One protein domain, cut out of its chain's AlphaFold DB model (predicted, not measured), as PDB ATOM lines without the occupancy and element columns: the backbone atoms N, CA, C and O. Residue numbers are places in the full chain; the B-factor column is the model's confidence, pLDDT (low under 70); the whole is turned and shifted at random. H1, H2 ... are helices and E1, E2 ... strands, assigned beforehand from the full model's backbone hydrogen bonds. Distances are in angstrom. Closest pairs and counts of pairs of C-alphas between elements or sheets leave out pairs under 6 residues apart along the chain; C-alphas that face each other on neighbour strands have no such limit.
ATOM      1  N   SER A 991     -51.634 -34.040  -6.191       51.22
ATOM      2  CA  SER A 991     -50.662 -33.019  -5.795       51.22
ATOM      3  C   SER A 991     -49.370 -33.735  -5.407       51.22
ATOM      4  O   SER A 991     -49.416 -34.770  -4.733       51.22
ATOM      5  N   SER A 992     -48.197 -33.223  -5.794       65.12
ATOM      6  CA  SER A 992     -46.975 -33.832  -5.262       65.12
ATOM      7  C   SER A 992     -46.918 -33.572  -3.754       65.12
ATOM      8  O   SER A 992     -47.243 -32.476  -3.299       65.12
ATOM      9  N   SER A 993     -46.510 -34.567  -2.960       78.69
ATOM     10  CA  SER A 993     -46.421 -34.431  -1.494       78.69
ATOM     11  C   SER A 993     -45.528 -33.262  -1.061       78.69
ATOM     12  O   SER A 993     -45.732 -32.678  -0.002       78.69
ATOM     13  N   LEU A 994     -44.598 -32.869  -1.934       84.00
ATOM     14  CA  LEU A 994     -43.756 -31.686  -1.824       84.00
ATOM     15  C   LEU A 994     -44.554 -30.366  -1.747       84.00
ATOM     16  O   LEU A 994     -44.095 -29.438  -1.093       84.00
ATOM     17  N   HIS A 995     -45.735 -30.263  -2.371       88.25
ATOM     18  CA  HIS A 995     -46.584 -29.063  -2.273       88.25
ATOM     19  C   HIS A 995     -47.112 -28.909  -0.846       88.25
ATOM     20  O   HIS A 995     -46.983 -27.843  -0.249       88.25
ATOM     21  N   TYR A 996     -47.633 -29.996  -0.273       89.06
ATOM     22  CA  TYR A 996     -48.081 -30.016   1.116       89.06
ATOM     23  C   TYR A 996     -46.922 -29.830   2.098       89.06
ATOM     24  O   TYR A 996     -47.084 -29.087   3.053       89.06
ATOM     25  N   GLU A 997     -45.744 -30.412   1.850       89.56
ATOM     26  CA  GLU A 997     -44.561 -30.209   2.702       89.56
ATOM     27  C   GLU A 997     -44.088 -28.743   2.716       89.56
ATOM     28  O   GLU A 997     -43.786 -28.194   3.774       89.56
ATOM     29  N   ILE A 998     -44.033 -28.090   1.552       91.00
ATOM     30  CA  ILE A 998     -43.632 -26.680   1.444       91.00
ATOM     31  C   ILE A 998     -44.693 -25.767   2.074       91.00
ATOM     32  O   ILE A 998     -44.333 -24.816   2.767       91.00
ATOM     33  N   ALA A 999     -45.982 -26.063   1.882       91.88
ATOM     34  CA  ALA A 999     -47.070 -25.334   2.531       91.88
ATOM     35  C   ALA A 999     -47.056 -25.520   4.057       91.88
ATOM     36  O   ALA A 999     -47.212 -24.544   4.780       91.88
ATOM     37  N   ASP A1000     -46.777 -26.729   4.551       92.25
ATOM     38  CA  ASP A1000     -46.597 -27.007   5.979       92.25
ATOM     39  C   ASP A1000     -45.466 -26.164   6.577       92.25
ATOM     40  O   ASP A1000     -45.643 -25.590   7.648       92.25
ATOM     41  N   ILE A1001     -44.334 -26.027   5.875       91.81
ATOM     42  CA  ILE A1001     -43.229 -25.166   6.323       91.81
ATOM     43  C   ILE A1001     -43.671 -23.693   6.380       91.81
ATOM     44  O   ILE A1001     -43.462 -23.008   7.383       91.81
ATOM     45  N   ILE A1002     -44.337 -23.208   5.328       91.56
ATOM     46  CA  ILE A1002     -44.833 -21.826   5.242       91.56
ATOM     47  C   ILE A1002     -45.884 -21.535   6.332       91.56
ATOM     48  O   ILE A1002     -45.857 -20.467   6.943       91.56
ATOM     49  N   GLN A1003     -46.771 -22.484   6.631       91.00
ATOM     50  CA  GLN A1003     -47.896 -22.271   7.540       91.00
ATOM     51  C   GLN A1003     -47.574 -22.571   9.011       91.00
ATOM     52  O   GLN A1003     -48.102 -21.892   9.890       91.00
ATOM     53  N   LYS A1004     -46.724 -23.564   9.304       89.19
ATOM     54  CA  LYS A1004     -46.437 -24.023  10.679       89.19
ATOM     55  C   LYS A1004     -45.159 -23.415  11.246       89.19
ATOM     56  O   LYS A1004     -45.186 -22.907  12.362       89.19
ATOM     57  N   ASP A1005     -44.062 -23.429  10.487       88.81
ATOM     58  CA  ASP A1005     -42.785 -22.867  10.953       88.81
ATOM     59  C   ASP A1005     -42.753 -21.346  10.779       88.81
ATOM     60  O   ASP A1005     -42.305 -20.616  11.659       88.81
ATOM     61  N   PHE A1006     -43.251 -20.867   9.635       87.44
ATOM     62  CA  PHE A1006     -43.226 -19.453   9.259       87.44
ATOM     63  C   PHE A1006     -44.527 -18.706   9.588       87.44
ATOM     64  O   PHE A1006     -44.569 -17.487   9.454       87.44
ATOM     65  N   LYS A1007     -45.576 -19.395  10.063       87.62
ATOM     66  CA  LYS A1007     -46.875 -18.804  10.460       87.62
ATOM     67  C   LYS A1007     -47.569 -17.977   9.357       87.62
ATOM     68  O   LYS A1007     -48.463 -17.185   9.650       87.62
ATOM     69  N   ILE A1008     -47.183 -18.149   8.091       88.94
ATOM     70  CA  ILE A1008     -47.742 -17.419   6.948       88.94
ATOM     71  C   ILE A1008     -48.991 -18.162   6.442       88.94
ATOM     72  O   ILE A1008     -48.897 -19.345   6.110       88.94
ATOM     73  N   PRO A1009     -50.163 -17.509   6.327       91.06
ATOM     74  CA  PRO A1009     -51.336 -18.135   5.725       91.06
ATOM     75  C   PRO A1009     -51.103 -18.407   4.230       91.06
ATOM     76  O   PRO A1009     -50.781 -17.499   3.460       91.06
ATOM     77  N   CYS A1010     -51.287 -19.659   3.808       93.19
ATOM     78  CA  CYS A1010     -51.156 -20.075   2.412       93.19
ATOM     79  C   CYS A1010     -52.154 -21.180   2.031       93.19
ATOM     80  O   CYS A1010     -52.592 -21.953   2.882       93.19
ATOM     81  N   HIS A1011     -52.469 -21.284   0.737       92.81
ATOM     82  CA  HIS A1011     -53.444 -22.229   0.176       92.81
ATOM     83  C   HIS A1011     -52.800 -23.110  -0.894       92.81
ATOM     84  O   HIS A1011     -52.215 -22.587  -1.840       92.81
ATOM     85  N   VAL A1012     -52.946 -24.432  -0.782       90.75
ATOM     86  CA  VAL A1012     -52.479 -25.405  -1.788       90.75
ATOM     87  C   VAL A1012     -53.525 -25.560  -2.904       90.75
ATOM     88  O   VAL A1012     -54.722 -25.540  -2.625       90.75
ATOM     89  N   GLU A1013     -53.084 -25.712  -4.157       86.88
ATOM     90  CA  GLU A1013     -53.943 -25.843  -5.358       86.88
ATOM     91  C   GLU A1013     -54.983 -24.714  -5.531       86.88
ATOM     92  O   GLU A1013     -56.125 -24.918  -5.961       86.88
ATOM     93  N   TYR A1014     -54.585 -23.483  -5.206       90.44
ATOM     94  CA  TYR A1014     -55.471 -22.324  -5.228       90.44
ATOM     95  C   TYR A1014     -55.983 -21.998  -6.642       90.44
ATOM     96  O   TYR A1014     -55.217 -21.886  -7.603       90.44
ATOM     97  N   LYS A1015     -57.299 -21.790  -6.758       90.69
ATOM     98  CA  LYS A1015     -57.999 -21.447  -8.006       90.69
ATOM     99  C   LYS A1015     -58.079 -19.928  -8.166       90.69
ATOM    100  O   LYS A1015     -58.933 -19.289  -7.556       90.69
ATOM    101  N   ALA A1016     -57.234 -19.357  -9.022       89.31
ATOM    102  CA  ALA A1016     -57.274 -17.931  -9.343       89.31
ATOM    103  C   ALA A1016     -58.589 -17.520 -10.046       89.31
ATOM    104  O   ALA A1016     -59.321 -18.343 -10.609       89.31
ATOM    105  N   SER A1017     -58.883 -16.216 -10.062       86.19
ATOM    106  CA  SER A1017     -60.087 -15.634 -10.681       86.19
ATOM    107  C   SER A1017     -60.238 -15.997 -12.168       86.19
ATOM    108  O   SER A1017     -61.348 -16.285 -12.626       86.19
ATOM    109  N   ASN A1018     -59.124 -16.086 -12.895       84.06
ATOM    110  CA  ASN A1018     -59.014 -16.531 -14.290       84.06
ATOM    111  C   ASN A1018     -59.026 -18.069 -14.482       84.06
ATOM    112  O   ASN A1018     -58.854 -18.558 -15.595       84.06
ATOM    113  N   GLY A1019     -59.201 -18.852 -13.413       85.06
ATOM    114  CA  GLY A1019     -59.222 -20.317 -13.457       85.06
ATOM    115  C   GLY A1019     -57.857 -21.004 -13.567       85.06
ATOM    116  O   GLY A1019     -57.821 -22.223 -13.727       85.06
ATOM    117  N   ILE A1020     -56.735 -20.283 -13.482       87.81
ATOM    118  CA  ILE A1020     -55.407 -20.897 -13.354       87.81
ATOM    119  C   ILE A1020     -55.256 -21.487 -11.943       87.81
ATOM    120  O   ILE A1020     -55.578 -20.831 -10.953       87.81
ATOM    121  N   LEU A1021     -54.767 -22.729 -11.861       88.12
ATOM    122  CA  LEU A1021     -54.315 -23.329 -10.603       88.12
ATOM    123  C   LEU A1021     -52.911 -22.830 -10.262       88.12
ATOM    124  O   LEU A1021     -52.018 -22.891 -11.109       88.12
ATOM    125  N   ILE A1022     -52.726 -22.390  -9.025       90.75
ATOM    126  CA  ILE A1022     -51.445 -22.017  -8.420       90.75
ATOM    127  C   ILE A1022     -51.073 -23.117  -7.420       90.75
ATOM    128  O   ILE A1022     -51.944 -23.572  -6.677       90.75
ATOM    129  N   ASP A1023     -49.813 -23.557  -7.395       90.69
ATOM    130  CA  ASP A1023     -49.426 -24.716  -6.573       90.69
ATOM    131  C   ASP A1023     -49.531 -24.396  -5.072       90.69
ATOM    132  O   ASP A1023     -50.151 -25.159  -4.327       90.69
ATOM    133  N   ILE A1024     -48.998 -23.239  -4.651       93.38
ATOM    134  CA  ILE A1024     -49.239 -22.623  -3.334       93.38
ATOM    135  C   ILE A1024     -49.468 -21.112  -3.512       93.38
ATOM    136  O   ILE A1024     -48.623 -20.414  -4.067       93.38
ATOM    137  N   ALA A1025     -50.586 -20.582  -3.014       95.25
ATOM    138  CA  ALA A1025     -50.893 -19.149  -3.027       95.25
ATOM    139  C   ALA A1025     -50.792 -18.522  -1.628       95.25
ATOM    140  O   ALA A1025     -51.258 -19.107  -0.652       95.25
ATOM    141  N   ILE A1026     -50.256 -17.302  -1.543       94.38
ATOM    142  CA  ILE A1026     -50.274 -16.455  -0.339       94.38
ATOM    143  C   ILE A1026     -51.080 -15.194  -0.676       94.38
ATOM    144  O   ILE A1026     -50.730 -14.468  -1.610       94.38
ATOM    145  N   LEU A1027     -52.167 -14.943   0.058       94.25
ATOM    146  CA  LEU A1027     -53.121 -13.869  -0.237       94.25
ATOM    147  C   LEU A1027     -52.962 -12.704   0.744       94.25
ATOM    148  O   LEU A1027     -52.962 -12.906   1.958       94.25
ATOM    149  N   TYR A1028     -52.926 -11.473   0.234       91.06
ATOM    150  CA  TYR A1028     -52.923 -10.267   1.069       91.06
ATOM    151  C   TYR A1028     -54.174 -10.170   1.961       91.06
ATOM    152  O   TYR A1028     -54.100  -9.718   3.103       91.06
ATOM    153  N   GLU A1029     -55.319 -10.657   1.477       90.50
ATOM    154  CA  GLU A1029     -56.572 -10.669   2.239       90.50
ATOM    155  C   GLU A1029     -56.503 -11.505   3.522       90.50
ATOM    156  O   GLU A1029     -57.228 -11.198   4.464       90.50
ATOM    157  N   ASP A1030     -55.656 -12.536   3.591       91.19
ATOM    158  CA  ASP A1030     -55.524 -13.355   4.801       91.19
ATOM    159  C   ASP A1030     -54.657 -12.677   5.861       91.19
ATOM    160  O   ASP A1030     -55.000 -12.715   7.040       91.19
ATOM    161  N   PHE A1031     -53.616 -11.948   5.447       88.06
ATOM    162  CA  PHE A1031     -52.893 -11.047   6.347       88.06
ATOM    163  C   PHE A1031     -53.819  -9.951   6.874       88.06
ATOM    164  O   PHE A1031     -53.864  -9.736   8.080       88.06
ATOM    165  N   LYS A1032     -54.658  -9.357   6.010       87.12
ATOM    166  CA  LYS A1032     -55.627  -8.321   6.401       87.12
ATOM    167  C   LYS A1032     -56.696  -8.792   7.412       87.12
ATOM    168  O   LYS A1032     -57.351  -7.969   8.052       87.12
ATOM    169  N   LYS A1033     -56.899 -10.109   7.561       88.88
ATOM    170  CA  LYS A1033     -57.772 -10.710   8.594       88.88
ATOM    171  C   LYS A1033     -57.063 -10.870   9.944       88.88
ATOM    172  O   LYS A1033     -57.746 -10.909  10.963       88.88
ATOM    173  N   ILE A1034     -55.733 -10.976   9.943       85.62
ATOM    174  CA  ILE A1034     -54.883 -11.114  11.136       85.62
ATOM    175  C   ILE A1034     -54.516  -9.724  11.679       85.62
ATOM    176  O   ILE A1034     -54.692  -9.459  12.864       85.62
ATOM    177  N   ASP A1035     -54.064  -8.834  10.797       83.12
ATOM    178  CA  ASP A1035     -53.688  -7.449  11.076       83.12
ATOM    179  C   ASP A1035     -54.311  -6.532  10.010       83.12
ATOM    180  O   ASP A1035     -54.101  -6.713   8.811       83.12
ATOM    181  N   LYS A1036     -55.103  -5.545  10.439       83.50
ATOM    182  CA  LYS A1036     -55.831  -4.643   9.532       83.50
ATOM    183  C   LYS A1036     -54.930  -3.612   8.858       83.50
ATOM    184  O   LYS A1036     -55.277  -3.167   7.761       83.50
ATOM    185  N   ASP A1037     -53.813  -3.273   9.497       84.75
ATOM    186  CA  ASP A1037     -52.885  -2.221   9.075       84.75
ATOM    187  C   ASP A1037     -51.665  -2.799   8.327       84.75
ATOM    188  O   ASP A1037     -50.739  -2.073   7.956       84.75
ATOM    189  N   PHE A1038     -51.692  -4.109   8.042       81.88
ATOM    190  CA  PHE A1038     -50.620  -4.832   7.366       81.88
ATOM    191  C   PHE A1038     -50.270  -4.213   5.993       81.88
ATOM    192  O   PHE A1038     -51.159  -3.984   5.165       81.88
ATOM    193  N   PRO A1039     -48.981  -3.973   5.683       84.69
ATOM    194  CA  PRO A1039     -48.583  -3.257   4.475       84.69
ATOM    195  C   PRO A1039     -48.912  -4.032   3.191       84.69
ATOM    196  O   PRO A1039     -48.555  -5.199   3.028       84.69
ATOM    197  N   PHE A1040     -49.524  -3.345   2.220       85.88
ATOM    198  CA  PHE A1040     -49.945  -3.954   0.955       85.88
ATOM    199  C   PHE A1040     -48.801  -4.659   0.206       85.88
ATOM    200  O   PHE A1040     -47.733  -4.083  -0.049       85.88
ATOM    201  N   PHE A1041     -49.065  -5.894  -0.222       88.62
ATOM    202  CA  PHE A1041     -48.233  -6.671  -1.135       88.62
ATOM    203  C   PHE A1041     -49.107  -7.343  -2.207       88.62
ATOM    204  O   PHE A1041     -50.300  -7.561  -2.006       88.62
ATOM    205  N   LYS A1042     -48.522  -7.647  -3.373       90.00
ATOM    206  CA  LYS A1042     -49.206  -8.408  -4.431       90.00
ATOM    207  C   LYS A1042     -49.399  -9.854  -3.972       90.00
ATOM    208  O   LYS A1042     -48.452 -10.429  -3.442       90.00
ATOM    209  N   ASN A1043     -50.564 -10.455  -4.229       94.12
ATOM    210  CA  ASN A1043     -50.783 -11.884  -3.965       94.12
ATOM    211  C   ASN A1043     -49.661 -12.715  -4.610       94.12
ATOM    212  O   ASN A1043     -49.284 -12.475  -5.759       94.12
ATOM    213  N   ILE A1044     -49.109 -13.674  -3.871       94.56
ATOM    214  CA  ILE A1044     -47.918 -14.419  -4.290       94.56
ATOM    215  C   ILE A1044     -48.343 -15.793  -4.795       94.56
ATOM    216  O   ILE A1044     -49.090 -16.504  -4.123       94.56
ATOM    217  N   ALA A1045     -47.839 -16.164  -5.968       95.12
ATOM    218  CA  ALA A1045     -47.994 -17.484  -6.558       95.12
ATOM    219  C   ALA A1045     -46.657 -18.229  -6.472       95.12
ATOM    220  O   ALA A1045     -45.714 -17.894  -7.186       95.12
ATOM    221  N   ILE A1046     -46.563 -19.219  -5.587       93.69
ATOM    222  CA  ILE A1046     -45.412 -20.116  -5.494       93.69
ATOM    223  C   ILE A1046     -45.667 -21.310  -6.421       93.69
ATOM    224  O   ILE A1046     -46.672 -22.008  -6.295       93.69
ATOM    225  N   GLU A1047     -44.741 -21.522  -7.352       91.25
ATOM    226  CA  GLU A1047     -44.798 -22.526  -8.419       91.25
ATOM    227  C   GLU A1047     -43.674 -23.551  -8.216       91.25
ATOM    228  O   GLU A1047     -42.495 -23.184  -8.158       91.25
ATOM    229  N   ILE A1048     -44.016 -24.835  -8.091       88.31
ATOM    230  CA  ILE A1048     -43.091 -25.892  -7.658       88.31
ATOM    231  C   ILE A1048     -42.634 -26.693  -8.878       88.31
ATOM    232  O   ILE A1048     -43.210 -27.702  -9.293       88.31
ATOM    233  N   ASN A1049     -41.543 -26.224  -9.478       84.62
ATOM    234  CA  ASN A1049     -41.049 -26.733 -10.746       84.62
ATOM    235  C   ASN A1049     -40.354 -28.092 -10.580       84.62
ATOM    236  O   ASN A1049     -39.134 -28.171 -10.460       84.62
ATOM    237  N   GLY A1050     -41.122 -29.184 -10.636       79.44
ATOM    238  CA  GLY A1050     -40.590 -30.537 -10.860       79.44
ATOM    239  C   GLY A1050     -39.894 -30.699 -12.232       79.44
ATOM    240  O   GLY A1050     -40.045 -29.833 -13.096       79.44
ATOM    241  N   PRO A1051     -39.177 -31.814 -12.493       73.69
ATOM    242  CA  PRO A1051     -38.263 -31.950 -13.640       73.69
ATOM    243  C   PRO A1051     -38.877 -31.668 -15.020       73.69
ATOM    244  O   PRO A1051     -38.218 -31.104 -15.886       73.69
ATOM    245  N   PHE A1052     -40.151 -32.017 -15.217       75.12
ATOM    246  CA  PHE A1052     -40.874 -31.834 -16.481       75.12
ATOM    247  C   PHE A1052     -41.224 -30.370 -16.813       75.12
ATOM    248  O   PHE A1052     -41.759 -30.105 -17.888       75.12
ATOM    249  N   HIS A1053     -40.952 -29.418 -15.915       77.25
ATOM    250  CA  HIS A1053     -41.125 -27.980 -16.161       77.25
ATOM    251  C   HIS A1053     -39.936 -27.338 -16.885       77.25
ATOM    252  O   HIS A1053     -40.045 -26.201 -17.353       77.25
ATOM    253  N   TYR A1054     -38.839 -28.083 -17.019       75.69
ATOM    254  CA  TYR A1054     -37.613 -27.699 -17.710       75.69
ATOM    255  C   TYR A1054     -37.533 -28.319 -19.103       75.69
ATOM    256  O   TYR A1054     -38.270 -29.253 -19.420       75.69
ATOM    257  N   LYS A1055     -36.625 -27.804 -19.931       71.44
ATOM    258  CA  LYS A1055     -36.162 -28.481 -21.142       71.44
ATOM    259  C   LYS A1055     -35.328 -29.684 -20.714       71.44
ATOM    260  O   LYS A1055     -34.341 -29.546 -20.002       71.44
ATOM    261  N   THR A1056     -35.756 -30.879 -21.099       56.72
ATOM    262  CA  THR A1056     -35.303 -32.138 -20.471       56.72
ATOM    263  C   THR A1056     -34.115 -32.802 -21.173       56.72
ATOM    264  O   THR A1056     -33.772 -33.943 -20.859       56.72
ATOM    265  N   ARG A1057     -33.523 -32.128 -22.169       53.22
ATOM    266  CA  ARG A1057     -32.599 -32.739 -23.143       53.22
ATOM    267  C   ARG A1057     -31.329 -31.937 -23.438       53.22
ATOM    268  O   ARG A1057     -30.473 -32.454 -24.158       53.22
ATOM    269  N   SER A1058     -31.157 -30.741 -22.872       42.84
ATOM    270  CA  SER A1058     -29.816 -30.172 -22.716       42.84
ATOM    271  C   SER A1058     -29.063 -30.934 -21.626       42.84
ATOM    272  O   SER A1058     -29.623 -31.300 -20.595       42.84
ATOM    273  N   LEU A1059     -27.806 -31.259 -21.922       43.25
ATOM    274  CA  LEU A1059     -26.973 -32.193 -21.158       43.25
ATOM    275  C   LEU A1059     -25.553 -31.643 -20.928       43.25
ATOM    276  O   LEU A1059     -24.636 -32.394 -20.600       43.25
ATOM    277  N   ASP A1060     -25.396 -30.330 -21.084       43.97
ATOM    278  CA  ASP A1060     -24.235 -29.584 -20.611       43.97
ATOM    279  C   ASP A1060     -24.387 -29.289 -19.108       43.97
ATOM    280  O   ASP A1060     -25.489 -29.337 -18.565       43.97
ATOM    281  N   ASN A1061     -23.293 -28.937 -18.425       43.56
ATOM    282  CA  ASN A1061     -23.245 -28.771 -16.960       43.56
ATOM    283  C   ASN A1061     -24.048 -27.573 -16.398       43.56
ATOM    284  O   ASN A1061     -23.930 -27.251 -15.215       43.56
ATOM    285  N   ASN A1062     -24.846 -26.902 -17.227       56.03
ATOM    286  CA  ASN A1062     -25.639 -25.739 -16.849       56.03
ATOM    287  C   ASN A1062     -27.013 -26.138 -16.299       56.03
ATOM    288  O   ASN A1062     -27.562 -27.200 -16.590       56.03
ATOM    289  N   ILE A1063     -27.602 -25.231 -15.523       63.06
ATOM    290  CA  ILE A1063     -28.990 -25.337 -15.077       63.06
ATOM    291  C   ILE A1063     -29.926 -25.334 -16.309       63.06
ATOM    292  O   ILE A1063     -29.838 -24.406 -17.117       63.06
ATOM    293  N   PRO A1064     -30.826 -26.327 -16.474       67.94
ATOM    294  CA  PRO A1064     -31.696 -26.399 -17.642       67.94
ATOM    295  C   PRO A1064     -32.776 -25.311 -17.593       67.94
ATOM    296  O   PRO A1064     -33.371 -25.043 -16.548       67.94
ATOM    297  N   LEU A1065     -33.058 -24.700 -18.744       73.81
ATOM    298  CA  LEU A1065     -34.045 -23.624 -18.870       73.81
ATOM    299  C   LEU A1065     -35.481 -24.132 -18.689       73.81
ATOM    300  O   LEU A1065     -35.806 -25.259 -19.072       73.81
ATOM    301  N   LEU A1066     -36.373 -23.279 -18.179       76.00
ATOM    302  CA  LEU A1066     -37.813 -23.553 -18.153       76.00
ATOM    303  C   LEU A1066     -38.376 -23.759 -19.571       76.00
ATOM    304  O   LEU A1066     -37.957 -23.116 -20.538       76.00
ATOM    305  N   ASN A1067     -39.361 -24.649 -19.698       76.25
ATOM    306  CA  ASN A1067     -40.063 -24.867 -20.961       76.25
ATOM    307  C   ASN A1067     -41.153 -23.802 -21.204       76.25
ATOM    308  O   ASN A1067     -41.646 -23.142 -20.282       76.25
ATOM    309  N   THR A1068     -41.580 -23.655 -22.461       77.44
ATOM    310  CA  THR A1068     -42.533 -22.608 -22.874       77.44
ATOM    311  C   THR A1068     -43.910 -22.730 -22.207       77.44
ATOM    312  O   THR A1068     -44.606 -21.727 -22.078       77.44
ATOM    313  N   LYS A1069     -44.328 -23.920 -21.740       81.50
ATOM    314  CA  LYS A1069     -45.598 -24.081 -21.003       81.50
ATOM    315  C   LYS A1069     -45.504 -23.413 -19.627       81.50
ATOM    316  O   LYS A1069     -46.430 -22.697 -19.253       81.50
ATOM    317  N   THR A1070     -44.399 -23.618 -18.911       81.75
ATOM    318  CA  THR A1070     -44.166 -23.027 -17.585       81.75
ATOM    319  C   THR A1070     -43.991 -21.512 -17.675       81.75
ATOM    320  O   THR A1070     -44.674 -20.771 -16.972       81.75
ATOM    321  N   ILE A1071     -43.168 -21.036 -18.619       82.31
ATOM    322  CA  ILE A1071     -42.967 -19.597 -18.876       82.31
ATOM    323  C   ILE A1071     -44.298 -18.914 -19.234       82.31
ATOM    324  O   ILE A1071     -44.588 -17.819 -18.758       82.31
ATOM    325  N   PHE A1072     -45.146 -19.574 -20.028       83.69
ATOM    326  CA  PHE A1072     -46.473 -19.058 -20.361       83.69
ATOM    327  C   PHE A1072     -47.412 -19.002 -19.141       83.69
ATOM    328  O   PHE A1072     -48.123 -18.013 -18.995       83.69
ATOM    329  N   LYS A1073     -47.384 -19.991 -18.229       86.44
ATOM    330  CA  LYS A1073     -48.143 -19.935 -16.959       86.44
ATOM    331  C   LYS A1073     -47.686 -18.756 -16.088       86.44
ATOM    332  O   LYS A1073     -48.540 -17.993 -15.643       86.44
ATOM    333  N   LYS A1074     -46.367 -18.560 -15.927       86.38
ATOM    334  CA  LYS A1074     -45.768 -17.417 -15.207       86.38
ATOM    335  C   LYS A1074     -46.296 -16.079 -15.751       86.38
ATOM    336  O   LYS A1074     -46.931 -15.345 -15.002       86.38
ATOM    337  N   ARG A1075     -46.182 -15.830 -17.065       84.69
ATOM    338  CA  ARG A1075     -46.672 -14.583 -17.698       84.69
ATOM    339  C   ARG A1075     -48.175 -14.329 -17.512       84.69
ATOM    340  O   ARG A1075     -48.575 -13.177 -17.360       84.69
ATOM    341  N   LEU A1076     -49.016 -15.372 -17.552       87.62
ATOM    342  CA  LEU A1076     -50.462 -15.220 -17.325       87.62
ATOM    343  C   LEU A1076     -50.771 -14.785 -15.882       87.62
ATOM    344  O   LEU A1076     -51.654 -13.959 -15.672       87.62
ATOM    345  N   LEU A1077     -50.048 -15.321 -14.894       89.56
ATOM    346  CA  LEU A1077     -50.206 -14.950 -13.485       89.56
ATOM    347  C   LEU A1077     -49.670 -13.535 -13.200       89.56
ATOM    348  O   LEU A1077     -50.331 -12.756 -12.517       89.56
ATOM    349  N   GLU A1078     -48.513 -13.179 -13.763       87.25
ATOM    350  CA  GLU A1078     -47.892 -11.855 -13.598       87.25
ATOM    351  C   GLU A1078     -48.766 -10.717 -14.149       87.25
ATOM    352  O   GLU A1078     -48.880  -9.667 -13.512       87.25
ATOM    353  N   ASN A1079     -49.433 -10.932 -15.293       84.44
ATOM    354  CA  ASN A1079     -50.413  -9.984 -15.834       84.44
ATOM    355  C   ASN A1079     -51.585  -9.752 -14.872       84.44
ATOM    356  O   ASN A1079     -52.002  -8.614 -14.662       84.44
ATOM    357  N   ASP A1080     -52.083 -10.816 -14.246       85.06
ATOM    358  CA  ASP A1080     -53.192 -10.762 -13.287       85.06
ATOM    359  C   ASP A1080     -52.723 -10.276 -11.894       85.06
ATOM    360  O   ASP A1080     -53.350 -10.545 -10.870       85.06
ATOM    361  N   ASN A1081     -51.618  -9.518 -11.868       87.56
ATOM    362  CA  ASN A1081     -50.979  -8.887 -10.717       87.56
ATOM    363  C   ASN A1081     -50.498  -9.837  -9.609       87.56
ATOM    364  O   ASN A1081     -50.276  -9.388  -8.481       87.56
ATOM    365  N   TRP A1082     -50.239 -11.108  -9.920       92.00
ATOM    366  CA  TRP A1082     -49.553 -12.008  -8.991       92.00
ATOM    367  C   TRP A1082     -48.039 -11.782  -9.008       92.00
ATOM    368  O   TRP A1082     -47.434 -11.570 -10.059       92.00
ATOM    369  N   GLN A1083     -47.403 -11.883  -7.842       93.12
ATOM    370  CA  GLN A1083     -45.953 -12.034  -7.745       93.12
ATOM    371  C   GLN A1083     -45.611 -13.525  -7.851       93.12
ATOM    372  O   GLN A1083     -45.850 -14.282  -6.912       93.12
ATOM    373  N   VAL A1084     -45.071 -13.963  -8.990       91.19
ATOM    374  CA  VAL A1084     -44.726 -15.377  -9.206       91.19
ATOM    375  C   VAL A1084     -43.332 -15.685  -8.657       91.19
ATOM    376  O   VAL A1084     -42.343 -15.075  -9.061       91.19
ATOM    377  N   ILE A1085     -43.243 -16.672  -7.769       91.56
ATOM    378  CA  ILE A1085     -41.996 -17.209  -7.219       91.56
ATOM    379  C   ILE A1085     -41.849 -18.651  -7.708       91.56
ATOM    380  O   ILE A1085     -42.635 -19.526  -7.360       91.56
ATOM    381  N   SER A1086     -40.831 -18.908  -8.527       88.31
ATOM    382  CA  SER A1086     -40.519 -20.252  -9.020       88.31
ATOM    383  C   SER A1086     -39.541 -20.963  -8.087       88.31
ATOM    384  O   SER A1086     -38.404 -20.527  -7.932       88.31
ATOM    385  N   PHE A1087     -39.961 -22.083  -7.503       88.62
ATOM    386  CA  PHE A1087     -39.110 -22.975  -6.717       88.62
ATOM    387  C   PHE A1087     -38.561 -24.091  -7.615       88.62
ATOM    388  O   PHE A1087     -39.341 -24.910  -8.106       88.62
ATOM    389  N   PRO A1088     -37.242 -24.140  -7.882       83.19
ATOM    390  CA  PRO A1088     -36.687 -25.047  -8.872       83.19
ATOM    391  C   PRO A1088     -36.321 -26.418  -8.299       83.19
ATOM    392  O   PRO A1088     -35.839 -26.536  -7.166       83.19
ATOM    393  N   PHE A1089     -36.470 -27.458  -9.127       82.06
ATOM    394  CA  PHE A1089     -36.297 -28.861  -8.731       82.06
ATOM    395  C   PHE A1089     -34.993 -29.151  -7.977       82.06
ATOM    396  O   PHE A1089     -34.981 -29.970  -7.065       82.06
ATOM    397  N   TRP A1090     -33.878 -28.526  -8.364       81.69
ATOM    398  CA  TRP A1090     -32.565 -28.792  -7.768       81.69
ATOM    399  C   TRP A1090     -32.332 -28.110  -6.415       81.69
ATOM    400  O   TRP A1090     -31.481 -28.592  -5.669       81.69
ATOM    401  N   GLU A1091     -33.085 -27.057  -6.079       83.38
ATOM    402  CA  GLU A1091     -33.012 -26.373  -4.778       83.38
ATOM    403  C   GLU A1091     -33.980 -26.983  -3.756       83.38
ATOM    404  O   GLU A1091     -33.635 -27.069  -2.577       83.38
ATOM    405  N   ILE A1092     -35.153 -27.467  -4.197       82.81
ATOM    406  CA  ILE A1092     -36.155 -28.110  -3.330       82.81
ATOM    407  C   ILE A1092     -36.461 -29.542  -3.798       82.81
ATOM    408  O   ILE A1092     -37.550 -29.867  -4.266       82.81
ATOM    409  N   LYS A1093     -35.476 -30.435  -3.651       84.44
ATOM    410  CA  LYS A1093     -35.658 -31.879  -3.882       84.44
ATOM    411  C   LYS A1093     -36.463 -32.512  -2.735       84.44
ATOM    412  O   LYS A1093     -36.197 -32.172  -1.580       84.44
ATOM    413  N   PRO A1094     -37.360 -33.489  -2.993       81.31
ATOM    414  CA  PRO A1094     -38.135 -34.156  -1.938       81.31
ATOM    415  C   PRO A1094     -37.281 -34.731  -0.799       81.31
ATOM    416  O   PRO A1094     -37.647 -34.610   0.363       81.31
ATOM    417  N   TRP A1095     -36.102 -35.273  -1.111       82.00
ATOM    418  CA  TRP A1095     -35.183 -35.872  -0.135       82.00
ATOM    419  C   TRP A1095     -34.195 -34.886   0.521       82.00
ATOM    420  O   TRP A1095     -33.257 -35.312   1.193       82.00
ATOM    421  N   PHE A1096     -34.349 -33.572   0.326       87.62
ATOM    422  CA  PHE A1096     -33.604 -32.588   1.118       87.62
ATOM    423  C   PHE A1096     -34.194 -32.447   2.524       87.62
ATOM    424  O   PHE A1096     -35.402 -32.563   2.718       87.62
ATOM    425  N   SER A1097     -33.341 -32.159   3.509       89.44
ATOM    426  CA  SER A1097     -33.772 -31.940   4.891       89.44
ATOM    427  C   SER A1097     -34.640 -30.685   5.027       89.44
ATOM    428  O   SER A1097     -34.416 -29.686   4.339       89.44
ATOM    429  N   LYS A1098     -35.590 -30.722   5.970       90.50
ATOM    430  CA  LYS A1098     -36.509 -29.616   6.288       90.50
ATOM    431  C   LYS A1098     -35.764 -28.284   6.470       90.50
ATOM    432  O   LYS A1098     -36.042 -27.338   5.748       90.50
ATOM    433  N   ILE A1099     -34.683 -28.279   7.259       90.44
ATOM    434  CA  ILE A1099     -33.793 -27.121   7.495       90.44
ATOM    435  C   ILE A1099     -33.193 -26.535   6.200       90.44
ATOM    436  O   ILE A1099     -32.983 -25.324   6.096       90.44
ATOM    437  N   ARG A1100     -32.905 -27.360   5.181       90.38
ATOM    438  CA  ARG A1100     -32.444 -26.859   3.873       90.38
ATOM    439  C   ARG A1100     -33.589 -26.206   3.095       90.38
ATOM    440  O   ARG A1100     -33.368 -25.164   2.482       90.38
ATOM    441  N   LYS A1101     -34.787 -26.800   3.128       90.19
ATOM    442  CA  LYS A1101     -35.993 -26.263   2.478       90.19
ATOM    443  C   LYS A1101     -36.412 -24.943   3.131       90.19
ATOM    444  O   LYS A1101     -36.528 -23.949   2.426       90.19
ATOM    445  N   GLU A1102     -36.496 -24.901   4.462       90.25
ATOM    446  CA  GLU A1102     -36.719 -23.703   5.284       90.25
ATOM    447  C   GLU A1102     -35.795 -22.546   4.867       90.25
ATOM    448  O   GLU A1102     -36.265 -21.496   4.432       90.25
ATOM    449  N   LYS A1103     -34.469 -22.754   4.915       89.00
ATOM    450  CA  LYS A1103     -33.473 -21.727   4.550       89.00
ATOM    451  C   LYS A1103     -33.592 -21.254   3.100       89.00
ATOM    452  O   LYS A1103     -33.295 -20.095   2.817       89.00
ATOM    453  N   TYR A1104     -34.012 -22.122   2.180       90.25
ATOM    454  CA  TYR A1104     -34.242 -21.734   0.790       90.25
ATOM    455  C   TYR A1104     -35.538 -20.925   0.621       90.25
ATOM    456  O   TYR A1104     -35.518 -19.878  -0.024       90.25
ATOM    457  N   ILE A1105     -36.636 -21.349   1.250       90.56
ATOM    458  CA  ILE A1105     -37.925 -20.641   1.229       90.56
ATOM    459  C   ILE A1105     -37.764 -19.239   1.840       90.56
ATOM    460  O   ILE A1105     -38.121 -18.257   1.193       90.56
ATOM    461  N   LEU A1106     -37.112 -19.113   3.005       87.94
ATOM    462  CA  LEU A1106     -36.773 -17.819   3.626       87.94
ATOM    463  C   LEU A1106     -35.936 -16.911   2.714       87.94
ATOM    464  O   LEU A1106     -36.092 -15.692   2.738       87.94
ATOM    465  N   LYS A1107     -35.045 -17.483   1.895       88.50
ATOM    466  CA  LYS A1107     -34.243 -16.717   0.931       88.50
ATOM    467  C   LYS A1107     -35.093 -16.180  -0.228       88.50
ATOM    468  O   LYS A1107     -34.782 -15.102  -0.727       88.50
ATOM    469  N   MET A1108     -36.121 -16.918  -0.652       87.94
ATOM    470  CA  MET A1108     -36.962 -16.600  -1.816       87.94
ATOM    471  C   MET A1108     -38.224 -15.784  -1.497       87.94
ATOM    472  O   MET A1108     -38.725 -15.104  -2.389       87.94
ATOM    473  N   LEU A1109     -38.747 -15.835  -0.267       86.62
ATOM    474  CA  LEU A1109     -39.881 -14.997   0.144       86.62
ATOM    475  C   LEU A1109     -39.539 -13.493   0.018       86.62
ATOM    476  O   LEU A1109     -38.377 -13.120   0.199       86.62
ATOM    477  N   PRO A1110     -40.508 -12.600  -0.260       85.50
ATOM    478  CA  PRO A1110     -40.246 -11.160  -0.319       85.50
ATOM    479  C   PRO A1110     -39.930 -10.588   1.067       85.50
ATOM    480  O   PRO A1110     -40.532 -11.005   2.054       85.50
ATOM    481  N   GLU A1111     -39.063  -9.573   1.151       80.12
ATOM    482  CA  GLU A1111     -38.674  -8.942   2.430       80.12
ATOM    483  C   GLU A1111     -39.878  -8.450   3.260       80.12
ATOM    484  O   GLU A1111     -39.881  -8.594   4.479       80.12
ATOM    485  N   LYS A1112     -40.955  -7.987   2.599       76.50
ATOM    486  CA  LYS A1112     -42.238  -7.607   3.233       76.50
ATOM    487  C   LYS A1112     -42.919  -8.725   4.036       76.50
ATOM    488  O   LYS A1112     -43.752  -8.426   4.883       76.50
ATOM    489  N   LEU A1113     -42.615  -9.991   3.746       78.19
ATOM    490  CA  LEU A1113     -43.069 -11.133   4.543       78.19
ATOM    491  C   LEU A1113     -42.003 -11.608   5.535       78.19
ATOM    492  O   LEU A1113     -42.354 -12.212   6.541       78.19
ATOM    493  N   LYS A1114     -40.715 -11.302   5.318       76.50
ATOM    494  CA  LYS A1114     -39.648 -11.664   6.269       76.50
ATOM    495  C   LYS A1114     -39.686 -10.839   7.549       76.50
ATOM    496  O   LYS A1114     -39.325 -11.347   8.604       76.50
ATOM    497  N   SER A1115     -40.195  -9.608   7.488       66.94
ATOM    498  CA  SER A1115     -40.502  -8.811   8.683       66.94
ATOM    499  C   SER A1115     -41.510  -9.484   9.626       66.94
ATOM    500  O   SER A1115     -41.520  -9.166  10.807       66.94
ATOM    501  N   PHE A1116     -42.302 -10.453   9.148       66.88
ATOM    502  CA  PHE A1116     -43.228 -11.244   9.972       66.88
ATOM    503  C   PHE A1116     -42.524 -12.307  10.846       66.88
ATOM    504  O   PHE A1116     -43.175 -12.943  11.668       66.88
TER     505      PHE A1116
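Overview. This is residues 991 to 1116 of the 1119 residues of a protein of Plasmodium relictum (UniProt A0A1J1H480). A strongly twisted sheet of four strands is sandwiched between two helices, H1 on one face and H3 on the other, in three layers. H4 crosses near H1 and only grazes the sheet; H2 and the link after it make one end of the long axis, and the loop of residues 1057 to 1062 sticks out at the other. The 126 printed residues hold five named helices and four named strands, in the order H1 E1 E2 H2 E3 H3 E4 H4 H5, in the class mixed, helices and strands. The sheet, ordered E1, E2, E3, E4, is mixed: only E3 and E4 are parallel. The whole is compact, with a radius of gyration of the C-alphas of 15.0 A and spans of 50 by 34 by 25 A.

Along the chain. H1, residues 993 to 1005, begins at C-alpha (-46.421, -34.431, -1.494) and is 17.4 A long. E1, residues 1011 to 1015, and E2, residues 1021 to 1026, form a hairpin. H2 holds residues 1028 to 1034. E3, residues 1044 to 1049, measures 15.5 A. H3, residues 1068 to 1079, measures 16.5 A. E4, residues 1083 to 1088, measures 16.0 A. H4, residues 1098 to 1108, measures 15.3 A. H5, residues 1111 to 1116, ends at C-alpha (-43.228, -11.244, 9.972).

Arrangement. E1 and E2 are antiparallel at 129 degrees, with N 1025 and O 1011 2.8 A apart. E2 and E3 are also antiparallel, with N 1046 and O 1024 2.8 A apart. E3 and E4 are parallel at 21 degrees, with N 1085 and O 1045 2.8 A apart. E3, H3 and E4 form a strand-helix-strand unit, two parallel neighbour strands with a helix between, whose crossover is right-handed. H3 runs along the strands over E3, at a height over the sheet of 9.4 A. On the opposite face, H1 has a height of 9.8 A and lies over E2 and, only just, with 3 C-alphas, over E1. H1 and H4 are close but not clearly touching, about perpendicular at 78 degrees; their closest C-alphas, of Ile 1001 and Glu 1102, are 6.8 A apart. H2 and H5 are not on the sheet and are apart. Every O i to N i+4 pair is within hydrogen-bond range in H1, H2, H3 and H4; in H5 it is 1 of 2.

Size, cuts and confidence. The two farthest C-alphas, of Lys 1036 and Leu 1059, are 50.3 A apart. The printed part has no cut. The link from E3 to H3 is long, 18 residues, and its residues 1057 to 1062 stand free. The mean pLDDT of the printed part is 83.5; residues 991 to 992, 1056 to 1064 and 1115 to 1116 are under 70.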